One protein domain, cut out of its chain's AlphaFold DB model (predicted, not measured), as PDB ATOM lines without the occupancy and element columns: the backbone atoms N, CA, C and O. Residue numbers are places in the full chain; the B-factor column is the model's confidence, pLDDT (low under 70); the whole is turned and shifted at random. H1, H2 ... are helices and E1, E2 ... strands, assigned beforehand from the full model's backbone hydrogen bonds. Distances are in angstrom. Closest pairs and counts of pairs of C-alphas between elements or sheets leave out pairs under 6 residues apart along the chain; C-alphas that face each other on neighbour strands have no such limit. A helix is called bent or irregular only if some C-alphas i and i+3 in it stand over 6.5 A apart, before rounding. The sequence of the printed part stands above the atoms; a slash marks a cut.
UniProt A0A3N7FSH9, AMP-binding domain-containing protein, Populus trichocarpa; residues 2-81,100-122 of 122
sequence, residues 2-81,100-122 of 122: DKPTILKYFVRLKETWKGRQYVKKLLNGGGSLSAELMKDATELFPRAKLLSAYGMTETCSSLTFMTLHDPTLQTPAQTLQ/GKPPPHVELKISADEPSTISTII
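AT A GLANCE: This is residues 2 to 81 and 100 to 122 of the 122 residues of the protein "AMP-binding domain-containing protein" of Populus trichocarpa (UniProt A0A3N7FSH9). With little regular structure, this is a small three-stranded sheet with H3 over one face, H1 packed on H3, and a tail whose residues 109 to 120 stick out. The 103 printed residues have 41 in named elements, H1 H2 E1 H3 E2 E3, class mixed; the sheet, E1 E2 E3, is mixed. The whole is loose, radius of gyration of the C-alphas 17.1 A, spanning 57 by 29 by 23 A.

IN THESE COORDINATES: H1, residues 5 to 13, begins at C-alpha 5 (122.031, 167.570, 157.031). H2 is 18 to 22, irregular, C-alphas 18 and 21 being 7.2 A apart. E1 is 25 to 29; H3, 35 to 44, 14.1 A; E2, 49 to 54, 16.4 A; E3, 64 to 69, 15.9 A, ends at C-alpha 69 (138.603, 162.059, 148.792).

HOW THE PARTS SIT: E1 and E2 are parallel, 24 degrees, N 28 and O 51 at 2.8 A. Hairpin E2 and E3 is antiparallel, 151 degrees, N 52 and O 66 at 2.8 A. E1, H3, E2 form a strand-helix-strand unit, parallel neighbours joined through a helix, its crossover right-handed. H3 is on the sheet; its closest C-alphas to E2 are those of Thr 42 and Leu 50, 7.5 A. H1 touches H3, closest C-alphas Val 11 and Asp 40, 6.3 A, at a steep tilt of 56 degrees. H2 is close but not clearly touching H3, C-alphas Arg 20 and Leu 44, 6.8 A. Every O i to N i+4 pair is within hydrogen-bond range in H1 and H3; H2 has 0 of 1, and 1 of 2 O i to N i+3.

THE WHOLE: Residues 82 to 99 are not printed; C-alphas 81 and 100 are 13.0 A apart. No link is long. Low confidence includes residues 74 to 81 and 114 to 122.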
ATOM      1  N   ASP A   2     119.751 172.468 149.731       50.66
ATOM      2  CA  ASP A   2     119.815 171.927 151.085       50.66
ATOM      3  C   ASP A   2     121.212 171.370 151.360       50.66
ATOM      4  O   ASP A   2     121.762 170.579 150.596       50.66
ATOM      5  N   LYS A   3     121.826 171.840 152.445       56.06
ATOM      6  CA  LYS A   3     123.128 171.348 152.906       56.06
ATOM      7  C   LYS A   3     122.945 169.907 153.399       56.06
ATOM      8  O   LYS A   3     121.925 169.642 154.028       56.06
ATOM      9  N   PRO A   4     123.904 168.989 153.199       61.31
ATOM     10  CA  PRO A   4     123.753 167.591 153.608       61.31
ATOM     11  C   PRO A   4     123.640 167.457 155.135       61.31
ATOM     12  O   PRO A   4     124.630 167.413 155.872       61.31
ATOM     13  N   THR A   5     122.395 167.423 155.614       72.56
ATOM     14  CA  THR A   5     122.031 167.570 157.031       72.56
ATOM     15  C   THR A   5     122.486 166.384 157.873       72.56
ATOM     16  O   THR A   5     122.958 166.581 158.992       72.56
ATOM     17  N   ILE A   6     122.421 165.162 157.335       78.75
ATOM     18  CA  ILE A   6     122.749 163.952 158.098       78.75
ATOM     19  C   ILE A   6     124.252 163.787 158.326       78.75
ATOM     20  O   ILE A   6     124.671 163.521 159.450       78.75
ATOM     21  N   LEU A   7     125.085 164.030 157.308       80.44
ATOM     22  CA  LEU A   7     126.540 163.970 157.474       80.44
ATOM     23  C   LEU A   7     127.009 165.042 158.460       80.44
ATOM     24  O   LEU A   7     127.813 164.769 159.349       80.44
ATOM     25  N   LYS A   8     126.432 166.242 158.357       80.00
ATOM     26  CA  LYS A   8     126.677 167.328 159.304       80.00
ATOM     27  C   LYS A   8     126.254 166.964 160.730       80.00
ATOM     28  O   LYS A   8     126.944 167.351 161.668       80.00
ATOM     29  N   TYR A   9     125.153 166.234 160.904       80.75
ATOM     30  CA  TYR A   9     124.711 165.757 162.215       80.75
ATOM     31  C   TYR A   9     125.703 164.753 162.814       80.75
ATOM     32  O   TYR A   9     126.174 164.968 163.927       80.75
ATOM     33  N   PHE A  10     126.107 163.730 162.054       76.44
ATOM     34  CA  PHE A  10     127.094 162.736 162.504       76.44
ATOM     35  C   PHE A  10     128.443 163.360 162.867       76.44
ATOM     36  O   PHE A  10     129.026 163.031 163.899       76.44
ATOM     37  N   VAL A  11     128.918 164.296 162.046       79.81
ATOM     38  CA  VAL A  11     130.135 165.067 162.323       79.81
ATOM     39  C   VAL A  11     130.009 165.860 163.626       79.81
ATOM     40  O   VAL A  11     130.914 165.830 164.459       79.81
ATOM     41  N   ARG A  12     128.877 166.546 163.833       78.25
ATOM     42  CA  ARG A  12     128.638 167.368 165.031       78.25
ATOM     43  C   ARG A  12     128.521 166.554 166.305       78.25
ATOM     44  O   ARG A  12     128.988 167.013 167.341       78.25
ATOM     45  N   LEU A  13     127.915 165.374 166.226       72.88
ATOM     46  CA  LEU A  13     127.732 164.509 167.385       72.88
ATOM     47  C   LEU A  13     129.071 163.943 167.889       72.88
ATOM     48  O   LEU A  13     129.134 163.478 169.021       72.88
ATOM     49  N   LYS A  14     130.143 164.002 167.070       66.50
ATOM     50  CA  LYS A  14     131.484 163.450 167.361       66.50
ATOM     51  C   LYS A  14     131.424 162.055 167.995       66.50
ATOM     52  O   LYS A  14     132.302 161.679 168.770       66.50
ATOM     53  N   GLU A  15     130.400 161.274 167.658       63.69
ATOM     54  CA  GLU A  15     130.214 159.964 168.255       63.69
ATOM     55  C   GLU A  15     131.309 159.030 167.749       63.69
ATOM     56  O   GLU A  15     131.409 158.691 166.566       63.69
ATOM     57  N   THR A  16     132.154 158.593 168.673       67.44
ATOM     58  CA  THR A  16     133.178 157.577 168.442       67.44
ATOM     59  C   THR A  16     132.538 156.192 168.447       67.44
ATOM     60  O   THR A  16     132.920 155.297 169.199       67.44
ATOM     61  N   TRP A  17     131.541 155.984 167.584       75.44
ATOM     62  CA  TRP A  17     130.963 154.660 167.412       75.44
ATOM     63  C   TRP A  17     132.008 153.717 166.794       75.44
ATOM     64  O   TRP A  17     132.761 154.086 165.886       75.44
ATOM     65  N   LYS A  18     132.071 152.471 167.279       78.50
ATOM     66  CA  LYS A  18     133.100 151.488 166.876       78.50
ATOM     67  C   LYS A  18     133.082 151.163 165.370       78.50
ATOM     68  O   LYS A  18     134.067 150.657 164.838       78.50
ATOM     69  N   GLY A  19     131.987 151.485 164.675       83.06
ATOM     70  CA  GLY A  19     131.762 151.213 163.255       83.06
ATOM     71  C   GLY A  19     132.557 152.083 162.275       83.06
ATOM     72  O   GLY A  19     132.770 151.670 161.135       83.06
ATOM     73  N   ARG A  20     133.041 153.264 162.687       87.00
ATOM     74  CA  ARG A  20     133.616 154.266 161.760       87.00
ATOM     75  C   ARG A  20     134.804 153.780 160.921       87.00
ATOM     76  O   ARG A  20     134.982 154.230 159.795       87.00
ATOM     77  N   GLN A  21     135.594 152.843 161.444       88.69
ATOM     78  CA  GLN A  21     136.766 152.281 160.756       88.69
ATOM     79  C   GLN A  21     136.392 151.279 159.650       88.69
ATOM     80  O   GLN A  21     137.209 150.950 158.786       88.69
ATOM     81  N   TYR A  22     135.157 150.778 159.669       91.69
ATOM     82  CA  TYR A  22     134.669 149.780 158.721       91.69
ATOM     83  C   TYR A  22     133.927 150.402 157.535       91.69
ATOM     84  O   TYR A  22     133.680 149.716 156.542       91.69
ATOM     85  N   VAL A  23     133.612 151.700 157.600       92.56
ATOM     86  CA  VAL A  23     133.007 152.430 156.484       92.56
ATOM     87  C   VAL A  23     134.018 152.514 155.340       92.56
ATOM     88  O   VAL A  23     135.099 153.075 155.489       92.56
ATOM     89  N   LYS A  24     133.662 151.935 154.187       94.69
ATOM     90  CA  LYS A  24     134.523 151.895 152.991       94.69
ATOM     91  C   LYS A  24     134.255 153.043 152.023       94.69
ATOM     92  O   LYS A  24     135.165 153.489 151.329       94.69
ATOM     93  N   LYS A  25     133.002 153.490 151.929       94.31
ATOM     94  CA  LYS A  25     132.564 154.544 151.011       94.31
ATOM     95  C   LYS A  25     131.496 155.396 151.684       94.31
ATOM     96  O   LYS A  25     130.608 154.847 152.331       94.31
ATOM     97  N   LEU A  26     131.582 156.706 151.496       93.12
ATOM     98  CA  LEU A  26     130.567 157.677 151.877       93.12
ATOM     99  C   LEU A  26     130.091 158.375 150.606       93.12
ATOM    100  O   LEU A  26     130.897 158.989 149.909       93.12
ATOM    101  N   LEU A  27     128.805 158.244 150.291       92.25
ATOM    102  CA  LEU A  27     128.203 158.832 149.098       92.25
ATOM    103  C   LEU A  27     127.302 159.995 149.506       92.25
ATOM    104  O   LEU A  27     126.336 159.808 150.241       92.25
ATOM    105  N   ASN A  28     127.625 161.190 149.029       90.62
ATOM    106  CA  ASN A  28     126.828 162.389 149.221       90.62
ATOM    107  C   ASN A  28     125.968 162.646 147.978       90.62
ATOM    108  O   ASN A  28     126.515 162.860 146.899       90.62
ATOM    109  N   GLY A  29     124.645 162.630 148.138       86.88
ATOM    110  CA  GLY A  29     123.689 162.948 147.076       86.88
ATOM    111  C   GLY A  29     123.104 164.358 147.205       86.88
ATOM    112  O   GLY A  29     123.054 164.916 148.299       86.88
ATOM    113  N   GLY A  30     122.619 164.916 146.092       70.12
ATOM    114  CA  GLY A  30     121.667 166.040 146.095       70.12
ATOM    115  C   GLY A  30     122.219 167.443 146.401       70.12
ATOM    116  O   GLY A  30     121.444 168.395 146.416       70.12
ATOM    117  N   GLY A  31     123.529 167.614 146.607       75.38
ATOM    118  CA  GLY A  31     124.132 168.931 146.852       75.38
ATOM    119  C   GLY A  31     125.654 168.895 146.987       75.38
ATOM    120  O   GLY A  31     126.249 167.828 147.112       75.38
ATOM    121  N   SER A  32     126.303 170.061 146.961       80.12
ATOM    122  CA  SER A  32     127.749 170.174 147.188       80.12
ATOM    123  C   SER A  32     128.107 170.063 148.675       80.12
ATOM    124  O   SER A  32     127.344 170.459 149.560       80.12
ATOM    125  N   LEU A  33     129.298 169.531 148.959       84.06
ATOM    126  CA  LEU A  33     129.883 169.518 150.298       84.06
ATOM    127  C   LEU A  33     130.824 170.712 150.467       84.06
ATOM    128  O   LEU A  33     131.613 171.011 149.573       84.06
ATOM    129  N   SER A  34     130.766 171.382 151.621       86.75
ATOM    130  CA  SER A  34     131.777 172.384 151.968       86.75
ATOM    131  C   SER A  34     133.109 171.708 152.295       86.75
ATOM    132  O   SER A  34     133.136 170.575 152.779       86.75
ATOM    133  N   ALA A  35     134.219 172.425 152.091       86.12
ATOM    134  CA  ALA A  35     135.555 171.929 152.423       86.12
ATOM    135  C   ALA A  35     135.682 171.531 153.908       86.12
ATOM    136  O   ALA A  35     136.278 170.506 154.222       86.12
ATOM    137  N   GLU A  36     135.060 172.299 154.810       88.31
ATOM    138  CA  GLU A  36     134.996 171.984 156.244       88.31
ATOM    139  C   GLU A  36     134.304 170.642 156.499       88.31
ATOM    140  O   GLU A  36     134.848 169.781 157.183       88.31
ATOM    141  N   LEU A  37     133.137 170.418 155.886       87.44
ATOM    142  CA  LEU A  37     132.387 169.183 156.093       87.44
ATOM    143  C   LEU A  37     133.079 167.978 155.444       87.44
ATOM    144  O   LEU A  37     133.006 166.875 155.980       87.44
ATOM    145  N   MET A  38     133.771 168.177 154.318       90.00
ATOM    146  CA  MET A  38     134.635 167.149 153.735       90.00
ATOM    147  C   MET A  38     135.756 166.766 154.701       90.00
ATOM    148  O   MET A  38     135.939 165.579 154.962       90.00
ATOM    149  N   LYS A  39     136.471 167.755 155.251       90.25
ATOM    150  CA  LYS A  39     137.546 167.528 156.221       90.25
ATOM    151  C   LYS A  39     137.026 166.736 157.418       90.25
ATOM    152  O   LYS A  39     137.534 165.648 157.692       90.25
ATOM    153  N   ASP A  40     135.961 167.211 158.051       90.25
ATOM    154  CA  ASP A  40     135.380 166.547 159.214       90.25
ATOM    155  C   ASP A  40     134.913 165.114 158.892       90.25
ATOM    156  O   ASP A  40     135.109 164.192 159.686       90.25
ATOM    157  N   ALA A  41     134.330 164.889 157.709       90.00
ATOM    158  CA  ALA A  41     133.916 163.558 157.271       90.00
ATOM    159  C   ALA A  41     135.110 162.615 157.063       90.00
ATOM    160  O   ALA A  41     135.028 161.444 157.437       90.00
ATOM    161  N   THR A  42     136.219 163.106 156.502       90.88
ATOM    162  CA  THR A  42     137.447 162.308 156.337       90.88
ATOM    163  C   THR A  42     138.126 162.008 157.671       90.88
ATOM    164  O   THR A  42     138.630 160.905 157.863       90.88
ATOM    165  N   GLU A  43     138.063 162.929 158.634       90.19
ATOM    166  CA  GLU A  43     138.540 162.684 159.994       90.19
ATOM    167  C   GLU A  43     137.649 161.685 160.733       90.19
ATOM    168  O   GLU A  43     138.164 160.864 161.491       90.19
ATOM    169  N   LEU A  44     136.329 161.716 160.522       90.00
ATOM    170  CA  LEU A  44     135.381 160.794 161.152       90.00
ATOM    171  C   LEU A  44     135.435 159.389 160.534       90.00
ATOM    172  O   LEU A  44     135.386 158.402 161.268       90.00
ATOM    173  N   PHE A  45     135.594 159.281 159.215       91.56
ATOM    174  CA  PHE A  45     135.635 158.019 158.471       91.56
ATOM    175  C   PHE A  45     136.973 157.862 157.726       91.56
ATOM    176  O   PHE A  45     137.012 157.903 156.495       91.56
ATOM    177  N   PRO A  46     138.086 157.630 158.443       90.25
ATOM    178  CA  PRO A  46     139.439 157.736 157.884       90.25
ATOM    179  C   PRO A  46     139.765 156.689 156.811       90.25
ATOM    180  O   PRO A  46     140.698 156.864 156.034       90.25
ATOM    181  N   ARG A  47     139.005 155.590 156.753       92.81
ATOM    182  CA  ARG A  47     139.175 154.525 155.750       92.81
ATOM    183  C   ARG A  47     138.183 154.631 154.592       92.81
ATOM    184  O   ARG A  47     138.249 153.820 153.670       92.81
ATOM    185  N   ALA A  48     137.276 155.607 154.629       94.12
ATOM    186  CA  ALA A  48     136.237 155.751 153.628       94.12
ATOM    187  C   ALA A  48     136.694 156.612 152.449       94.12
ATOM    188  O   ALA A  48     137.249 157.701 152.611       94.12
ATOM    189  N   LYS A  49     136.368 156.155 151.240       94.88
ATOM    190  CA  LYS A  49     136.357 157.006 150.050       94.88
ATOM    191  C   LYS A  49     135.139 157.927 150.111       94.88
ATOM    192  O   LYS A  49     134.024 157.438 150.292       94.88
ATOM    193  N   LEU A  50     135.332 159.232 149.950       93.69
ATOM    194  CA  LEU A  50     134.246 160.210 149.887       93.69
ATOM    195  C   LEU A  50     133.892 160.474 148.427       93.69
ATOM    196  O   LEU A  50     134.762 160.841 147.634       93.69
ATOM    197  N   LEU A  51     132.623 160.296 148.075       93.12
ATOM    198  CA  LEU A  51     132.113 160.492 146.726       93.12
ATOM    199  C   LEU A  51     130.914 161.439 146.745       93.12
ATOM    200  O   LEU A  51     130.089 161.382 147.654       93.12
ATOM    201  N   SER A  52     130.797 162.266 145.713       90.94
ATOM    202  CA  SER A  52     129.554 162.950 145.374       90.94
ATOM    203  C   SER A  52     128.830 162.164 144.290       90.94
ATOM    204  O   SER A  52     129.478 161.645 143.376       90.94
ATOM    205  N   ALA A  53     127.510 162.105 144.380       91.50
ATOM    206  CA  ALA A  53     126.639 161.611 143.334       91.50
ATOM    207  C   ALA A  53     125.587 162.653 142.978       91.50
ATOM    208  O   ALA A  53     125.019 163.323 143.845       91.50
ATOM    209  N   TYR A  54     125.299 162.741 141.689       89.75
ATOM    210  CA  TYR A  54     124.179 163.507 141.174       89.75
ATOM    211  C   TYR A  54     123.283 162.592 140.357       89.75
ATOM    212  O   TYR A  54     123.760 161.735 139.620       89.75
ATOM    213  N   GLY A  55     121.982 162.773 140.503       88.00
ATOM    214  CA  GLY A  55     120.949 162.063 139.768       88.00
ATOM    215  C   GLY A  55     119.620 162.751 140.028       88.00
ATOM    216  O   GLY A  55     119.435 163.358 141.088       88.00
ATOM    217  N   MET A  56     118.728 162.681 139.049       86.31
ATOM    218  CA  MET A  56     117.350 163.122 139.219       86.31
ATOM    219  C   MET A  56     116.519 161.953 139.754       86.31
ATOM    220  O   MET A  56     116.960 160.800 139.751       86.31
ATOM    221  N   THR A  57     115.313 162.230 140.233       86.38
ATOM    222  CA  THR A  57     114.409 161.178 140.715       86.38
ATOM    223  C   THR A  57     113.966 160.243 139.588       86.38
ATOM    224  O   THR A  57     113.871 159.034 139.782       86.38
ATOM    225  N   GLU A  58     113.783 160.796 138.396       83.75
ATOM    226  CA  GLU A  58     113.328 160.155 137.163       83.75
ATOM    227  C   GLU A  58     114.340 159.131 136.645       83.75
ATOM    228  O   GLU A  58     113.963 158.134 136.042       83.75
ATOM    229  N   THR A  59     115.631 159.337 136.926       79.06
ATOM    230  CA  THR A  59     116.692 158.395 136.547       79.06
ATOM    231  C   THR A  59     116.801 157.210 137.512       79.06
ATOM    232  O   THR A  59     117.708 156.391 137.365       79.06
ATOM    233  N   CYS A  60     115.913 157.119 138.515       68.31
ATOM    234  CA  CYS A  60     115.800 156.048 139.519       68.31
ATOM    235  C   CYS A  60     117.086 155.746 140.321       68.31
ATOM    236  O   CYS A  60     117.123 154.795 141.102       68.31
ATOM    237  N   SER A  61     118.159 156.519 140.122       76.81
ATOM    238  CA  SER A  61     119.498 156.270 140.655       76.81
ATOM    239  C   SER A  61     120.425 157.478 140.450       76.81
ATOM    240  O   SER A  61     120.064 158.491 139.847       76.81
ATOM    241  N   SER A  62     121.653 157.350 140.954       83.81
ATOM    242  CA  SER A  62     122.760 158.279 140.712       83.81
ATOM    243  C   SER A  62     123.269 158.156 139.272       83.81
ATOM    244  O   SER A  62     123.687 157.080 138.849       83.81
ATOM    245  N   LEU A  63     123.265 159.272 138.543       88.00
ATOM    246  CA  LEU A  63     123.649 159.378 137.138       88.00
ATOM    247  C   LEU A  63     125.135 159.689 136.954       88.00
ATOM    248  O   LEU A  63     125.743 159.204 136.009       88.00
ATOM    249  N   THR A  64     125.730 160.485 137.842       91.38
ATOM    250  CA  THR A  64     127.158 160.821 137.790       91.38
ATOM    251  C   THR A  64     127.814 160.690 139.153       91.38
ATOM    252  O   THR A  64     127.173 160.879 140.188       91.38
ATOM    253  N   PHE A  65     129.115 160.397 139.145       91.38
ATOM    254  CA  PHE A  65     129.924 160.245 140.348       91.38
ATOM    255  C   PHE A  65     131.208 161.065 140.259       91.38
ATOM    256  O   PHE A  65     131.894 161.075 139.232       91.38
ATOM    257  N   MET A  66     131.574 161.692 141.375       91.75
ATOM    258  CA  MET A  66     132.844 162.389 141.560       91.75
ATOM    259  C   MET A  66     133.521 161.892 142.834       91.75
ATOM    260  O   MET A  66     132.887 161.818 143.884       91.75
ATOM    261  N   THR A  67     134.814 161.576 142.774       92.50
ATOM    262  CA  THR A  67     135.591 161.293 143.991       92.50
ATOM    263  C   THR A  67     136.032 162.611 144.617       92.50
ATOM    264  O   THR A  67     136.707 163.392 143.958       92.50
ATOM    265  N   LEU A  68     135.677 162.841 145.881       90.56
ATOM    266  CA  LEU A  68     136.084 164.028 146.644       90.56
ATOM    267  C   LEU A  68     137.302 163.752 147.537       90.56
ATOM    268  O   LEU A  68     138.108 164.643 147.782       90.56
ATOM    269  N   HIS A  69     137.446 162.516 148.021       91.88
ATOM    270  CA  HIS A  69     138.603 162.059 148.792       91.88
ATOM    271  C   HIS A  69     138.781 160.547 148.623       91.88
ATOM    272  O   HIS A  69     137.797 159.806 148.658       91.88
ATOM    273  N   ASP A  70     140.022 160.081 148.489       93.06
ATOM    274  CA  ASP A  70     140.361 158.659 148.454       93.06
ATOM    275  C   ASP A  70     141.560 158.385 149.376       93.06
ATOM    276  O   ASP A  70     142.665 158.824 149.063       93.06
ATOM    277  N   PRO A  71     141.374 157.654 150.492       90.00
ATOM    278  CA  PRO A  71     142.451 157.382 151.443       90.00
ATOM    279  C   PRO A  71     143.533 156.443 150.886       90.00
ATOM    280  O   PRO A  71     144.579 156.283 151.510       90.00
ATOM    281  N   THR A  72     143.290 155.791 149.743       87.69
ATOM    282  CA  THR A  72     144.255 154.885 149.099       87.69
ATOM    283  C   THR A  72     145.192 155.601 148.128       87.69
ATOM    284  O   THR A  72     146.243 155.061 147.781       87.69
ATOM    285  N   LEU A  73     144.852 156.826 147.712       82.69
ATOM    286  CA  LEU A  73     145.688 157.633 146.830       82.69
ATOM    287  C   LEU A  73     146.684 158.433 147.682       82.69
ATOM    288  O   LEU A  73     146.305 159.357 148.394       82.69
ATOM    289  N   GLN A  74     147.975 158.095 147.599       54.78
ATOM    290  CA  GLN A  74     149.057 158.683 148.414       54.78
ATOM    291  C   GLN A  74     149.389 160.158 148.094       54.78
ATOM    292  O   GLN A  74     150.451 160.653 148.466       54.78
ATOM    293  N   THR A  75     148.528 160.900 147.395       51.34
ATOM    294  CA  THR A  75     148.816 162.288 147.015       51.34
ATOM    295  C   THR A  75     147.591 163.182 147.229       51.34
ATOM    296  O   THR A  75     146.650 163.126 146.437       51.34
ATOM    297  N   PRO A  76     147.608 164.080 148.237       48.69
ATOM    298  CA  PRO A  76     146.538 165.059 148.481       48.69
ATOM    299  C   PRO A  76     146.277 166.009 147.298       48.69
ATOM    300  O   PRO A  76     145.257 166.691 147.254       48.69
ATOM    301  N   ALA A  77     147.200 166.070 146.334       46.59
ATOM    302  CA  ALA A  77     147.203 167.060 145.265       46.59
ATOM    303  C   ALA A  77     146.412 166.665 144.007       46.59
ATOM    304  O   ALA A  77     146.207 167.533 143.167       46.59
ATOM    305  N   GLN A  78     145.977 165.411 143.829       46.41
ATOM    306  CA  GLN A  78     145.324 164.997 142.571       46.41
ATOM    307  C   GLN A  78     143.790 165.048 142.618       46.41
ATOM    308  O   GLN A  78     143.161 165.219 141.579       46.41
ATOM    309  N   THR A  79     143.176 165.000 143.803       49.78
ATOM    310  CA  THR A  79     141.705 164.993 143.933       49.78
ATOM    311  C   THR A  79     141.092 166.401 143.951       49.78
ATOM    312  O   THR A  79     139.914 166.559 143.653       49.78
ATOM    313  N   LEU A  80     141.889 167.443 144.234       48.38
ATOM    314  CA  LEU A  80     141.467 168.855 144.147       48.38
ATOM    315  C   LEU A  80     141.796 169.514 142.792       48.38
ATOM    316  O   LEU A  80     141.325 170.614 142.520       48.38
ATOM    317  N   GLN A  81     142.545 168.849 141.904       43.38
ATOM    318  CA  GLN A  81     142.986 169.399 140.610       43.38
ATOM    319  C   GLN A  81     141.944 169.299 139.481       43.38
ATOM    320  O   GLN A  81     142.261 169.102 138.310       43.38
ATOM    321  N   GLY A 100     130.684 165.233 138.168       90.00
ATOM    322  CA  GLY A 100     131.470 164.054 137.819       90.00
ATOM    323  C   GLY A 100     131.067 163.389 136.511       90.00
ATOM    324  O   GLY A 100     130.456 164.004 135.638       90.00
ATOM    325  N   LYS A 101     131.495 162.137 136.352       91.50
ATOM    326  CA  LYS A 101     131.314 161.351 135.124       91.50
ATOM    327  C   LYS A 101     130.200 160.319 135.306       91.50
ATOM    328  O   LYS A 101     130.009 159.854 136.435       91.50
ATOM    329  N   PRO A 102     129.486 159.950 134.231       91.06
ATOM    330  CA  PRO A 102     128.553 158.840 134.295       91.06
ATOM    331  C   PRO A 102     129.287 157.517 134.566       91.06
ATOM    332  O   PRO A 102     130.464 157.381 134.209       91.06
ATOM    333  N   PRO A 103     128.636 156.548 135.232       89.19
ATOM    334  CA  PRO A 103     129.187 155.210 135.393       89.19
ATOM    335  C   PRO A 103     129.254 154.478 134.039       89.19
ATOM    336  O   PRO A 103     128.644 154.917 133.061       89.19
ATOM    337  N   PRO A 104     129.981 153.348 133.960       91.12
ATOM    338  CA  PRO A 104     129.987 152.516 132.762       91.12
ATOM    339  C   PRO A 104     128.566 152.199 132.287       91.12
ATOM    340  O   PRO A 104     127.694 151.908 133.104       91.12
ATOM    341  N   HIS A 105     128.365 152.230 130.969       90.38
ATOM    342  CA  HIS A 105     127.086 151.946 130.300       90.38
ATOM    343  C   HIS A 105     125.969 152.977 130.529       90.38
ATOM    344  O   HIS A 105     124.844 152.748 130.097       90.38
ATOM    345  N   VAL A 106     126.266 154.113 131.165       88.62
ATOM    346  CA  VAL A 106     125.353 155.259 131.240       88.62
ATOM    347  C   VAL A 106     125.850 156.354 130.308       88.62
ATOM    348  O   VAL A 106     127.006 156.775 130.377       88.62
ATOM    349  N   GLU A 107     124.958 156.838 129.454       90.38
ATOM    350  CA  GLU A 107     125.234 157.930 128.528       90.38
ATOM    351  C   GLU A 107     124.584 159.222 129.022       90.38
ATOM    352  O   GLU A 107     123.473 159.225 129.547       90.38
ATOM    353  N   LEU A 108     125.301 160.337 128.867       87.38
ATOM    354  CA  LEU A 108     124.823 161.665 129.227       87.38
ATOM    355  C   LEU A 108     124.942 162.577 128.009       87.38
ATOM    356  O   LEU A 108     126.040 162.780 127.490       87.38
ATOM    357  N   LYS A 109     123.819 163.164 127.590       88.25
ATOM    358  CA  LYS A 109     123.763 164.168 126.524       88.25
ATOM    359  C   LYS A 109     123.402 165.523 127.120       88.25
ATOM    360  O   LYS A 109     122.413 165.641 127.836       88.25
ATOM    361  N   ILE A 110     124.188 166.545 126.792       87.38
ATOM    362  CA  ILE A 110     123.847 167.946 127.059       87.38
ATOM    363  C   ILE A 110     123.386 168.533 125.728       87.38
ATOM    364  O   ILE A 110     124.187 168.665 124.805       87.38
ATOM    365  N   SER A 111     122.095 168.830 125.617       84.25
ATOM    366  CA  SER A 111     121.517 169.492 124.446       84.25
ATOM    367  C   SER A 111     121.306 170.965 124.785       84.25
ATOM    368  O   SER A 111     120.735 171.268 125.830       84.25
ATOM    369  N   ALA A 112     121.767 171.877 123.931       82.31
ATOM    370  CA  ALA A 112     121.229 173.234 123.919       82.31
ATOM    371  C   ALA A 112     119.881 173.189 123.186       82.31
ATOM    372  O   ALA A 112     119.750 172.424 122.229       82.31
ATOM    373  N   ASP A 113     118.892 173.960 123.637       73.00
ATOM    374  CA  ASP A 113     117.644 174.113 122.887       73.00
ATOM    375  C   ASP A 113     117.968 174.762 121.536       73.00
ATOM    376  O   ASP A 113     118.280 175.950 121.464       73.00
ATOM    377  N   GLU A 114     117.878 173.987 120.461       67.12
ATOM    378  CA  GLU A 114     117.535 174.559 119.165       67.12
ATOM    379  C   GLU A 114     116.021 174.811 119.172       67.12
ATOM    380  O   GLU A 114     115.263 173.970 119.668       67.12
ATOM    381  N   PRO A 115     115.536 175.948 118.649       61.75
ATOM    382  CA  PRO A 115     114.122 176.274 118.699       61.75
ATOM    383  C   PRO A 115     113.336 175.360 117.748       61.75
ATOM    384  O   PRO A 115     113.156 175.681 116.579       61.75
ATOM    385  N   SER A 116     112.853 174.213 118.228       51.56
ATOM    386  CA  SER A 116     111.581 173.617 117.787       51.56
ATOM    387  C   SER A 116     111.181 172.386 118.606       51.56
ATOM    388  O   SER A 116     111.795 171.328 118.567       51.56
ATOM    389  N   THR A 117     110.074 172.581 119.321       52.84
ATOM    390  CA  THR A 117     108.914 171.694 119.453       52.84
ATOM    391  C   THR A 117     109.178 170.190 119.619       52.84
ATOM    392  O   THR A 117     109.211 169.434 118.656       52.84
ATOM    393  N   ILE A 118     109.142 169.780 120.893       58.03
ATOM    394  CA  ILE A 118     108.914 168.422 121.414       58.03
ATOM    395  C   ILE A 118     110.148 167.513 121.399       58.03
ATOM    396  O   ILE A 118     110.507 166.908 120.394       58.03
ATOM    397  N   SER A 119     110.695 167.282 122.592       40.56
ATOM    398  CA  SER A 119     111.501 166.099 122.877       40.56
ATOM    399  C   SER A 119     111.005 165.431 124.157       40.56
ATOM    400  O   SER A 119     111.122 165.987 125.249       40.56
ATOM    401  N   THR A 120     110.432 164.239 124.006       42.03
ATOM    402  CA  THR A 120     110.115 163.314 125.098       42.03
ATOM    403  C   THR A 120     111.408 162.703 125.635       42.03
ATOM    404  O   THR A 120     112.256 162.269 124.857       42.03
ATOM    405  N   ILE A 121     111.546 162.652 126.958       41.34
ATOM    406  CA  ILE A 121     112.569 161.855 127.644       41.34
ATOM    407  C   ILE A 121     111.957 160.465 127.869       41.34
ATOM    408  O   ILE A 121     110.885 160.379 128.469       41.34
ATOM    409  N   ILE A 122     112.595 159.414 127.342       38.88
ATOM    410  CA  ILE A 122     112.273 158.001 127.621       38.88
ATOM    411  C   ILE A 122     113.333 157.457 128.573       38.88
ATOM    412  O   ILE A 122     114.524 157.748 128.314       38.88
TER     413      ILE A 122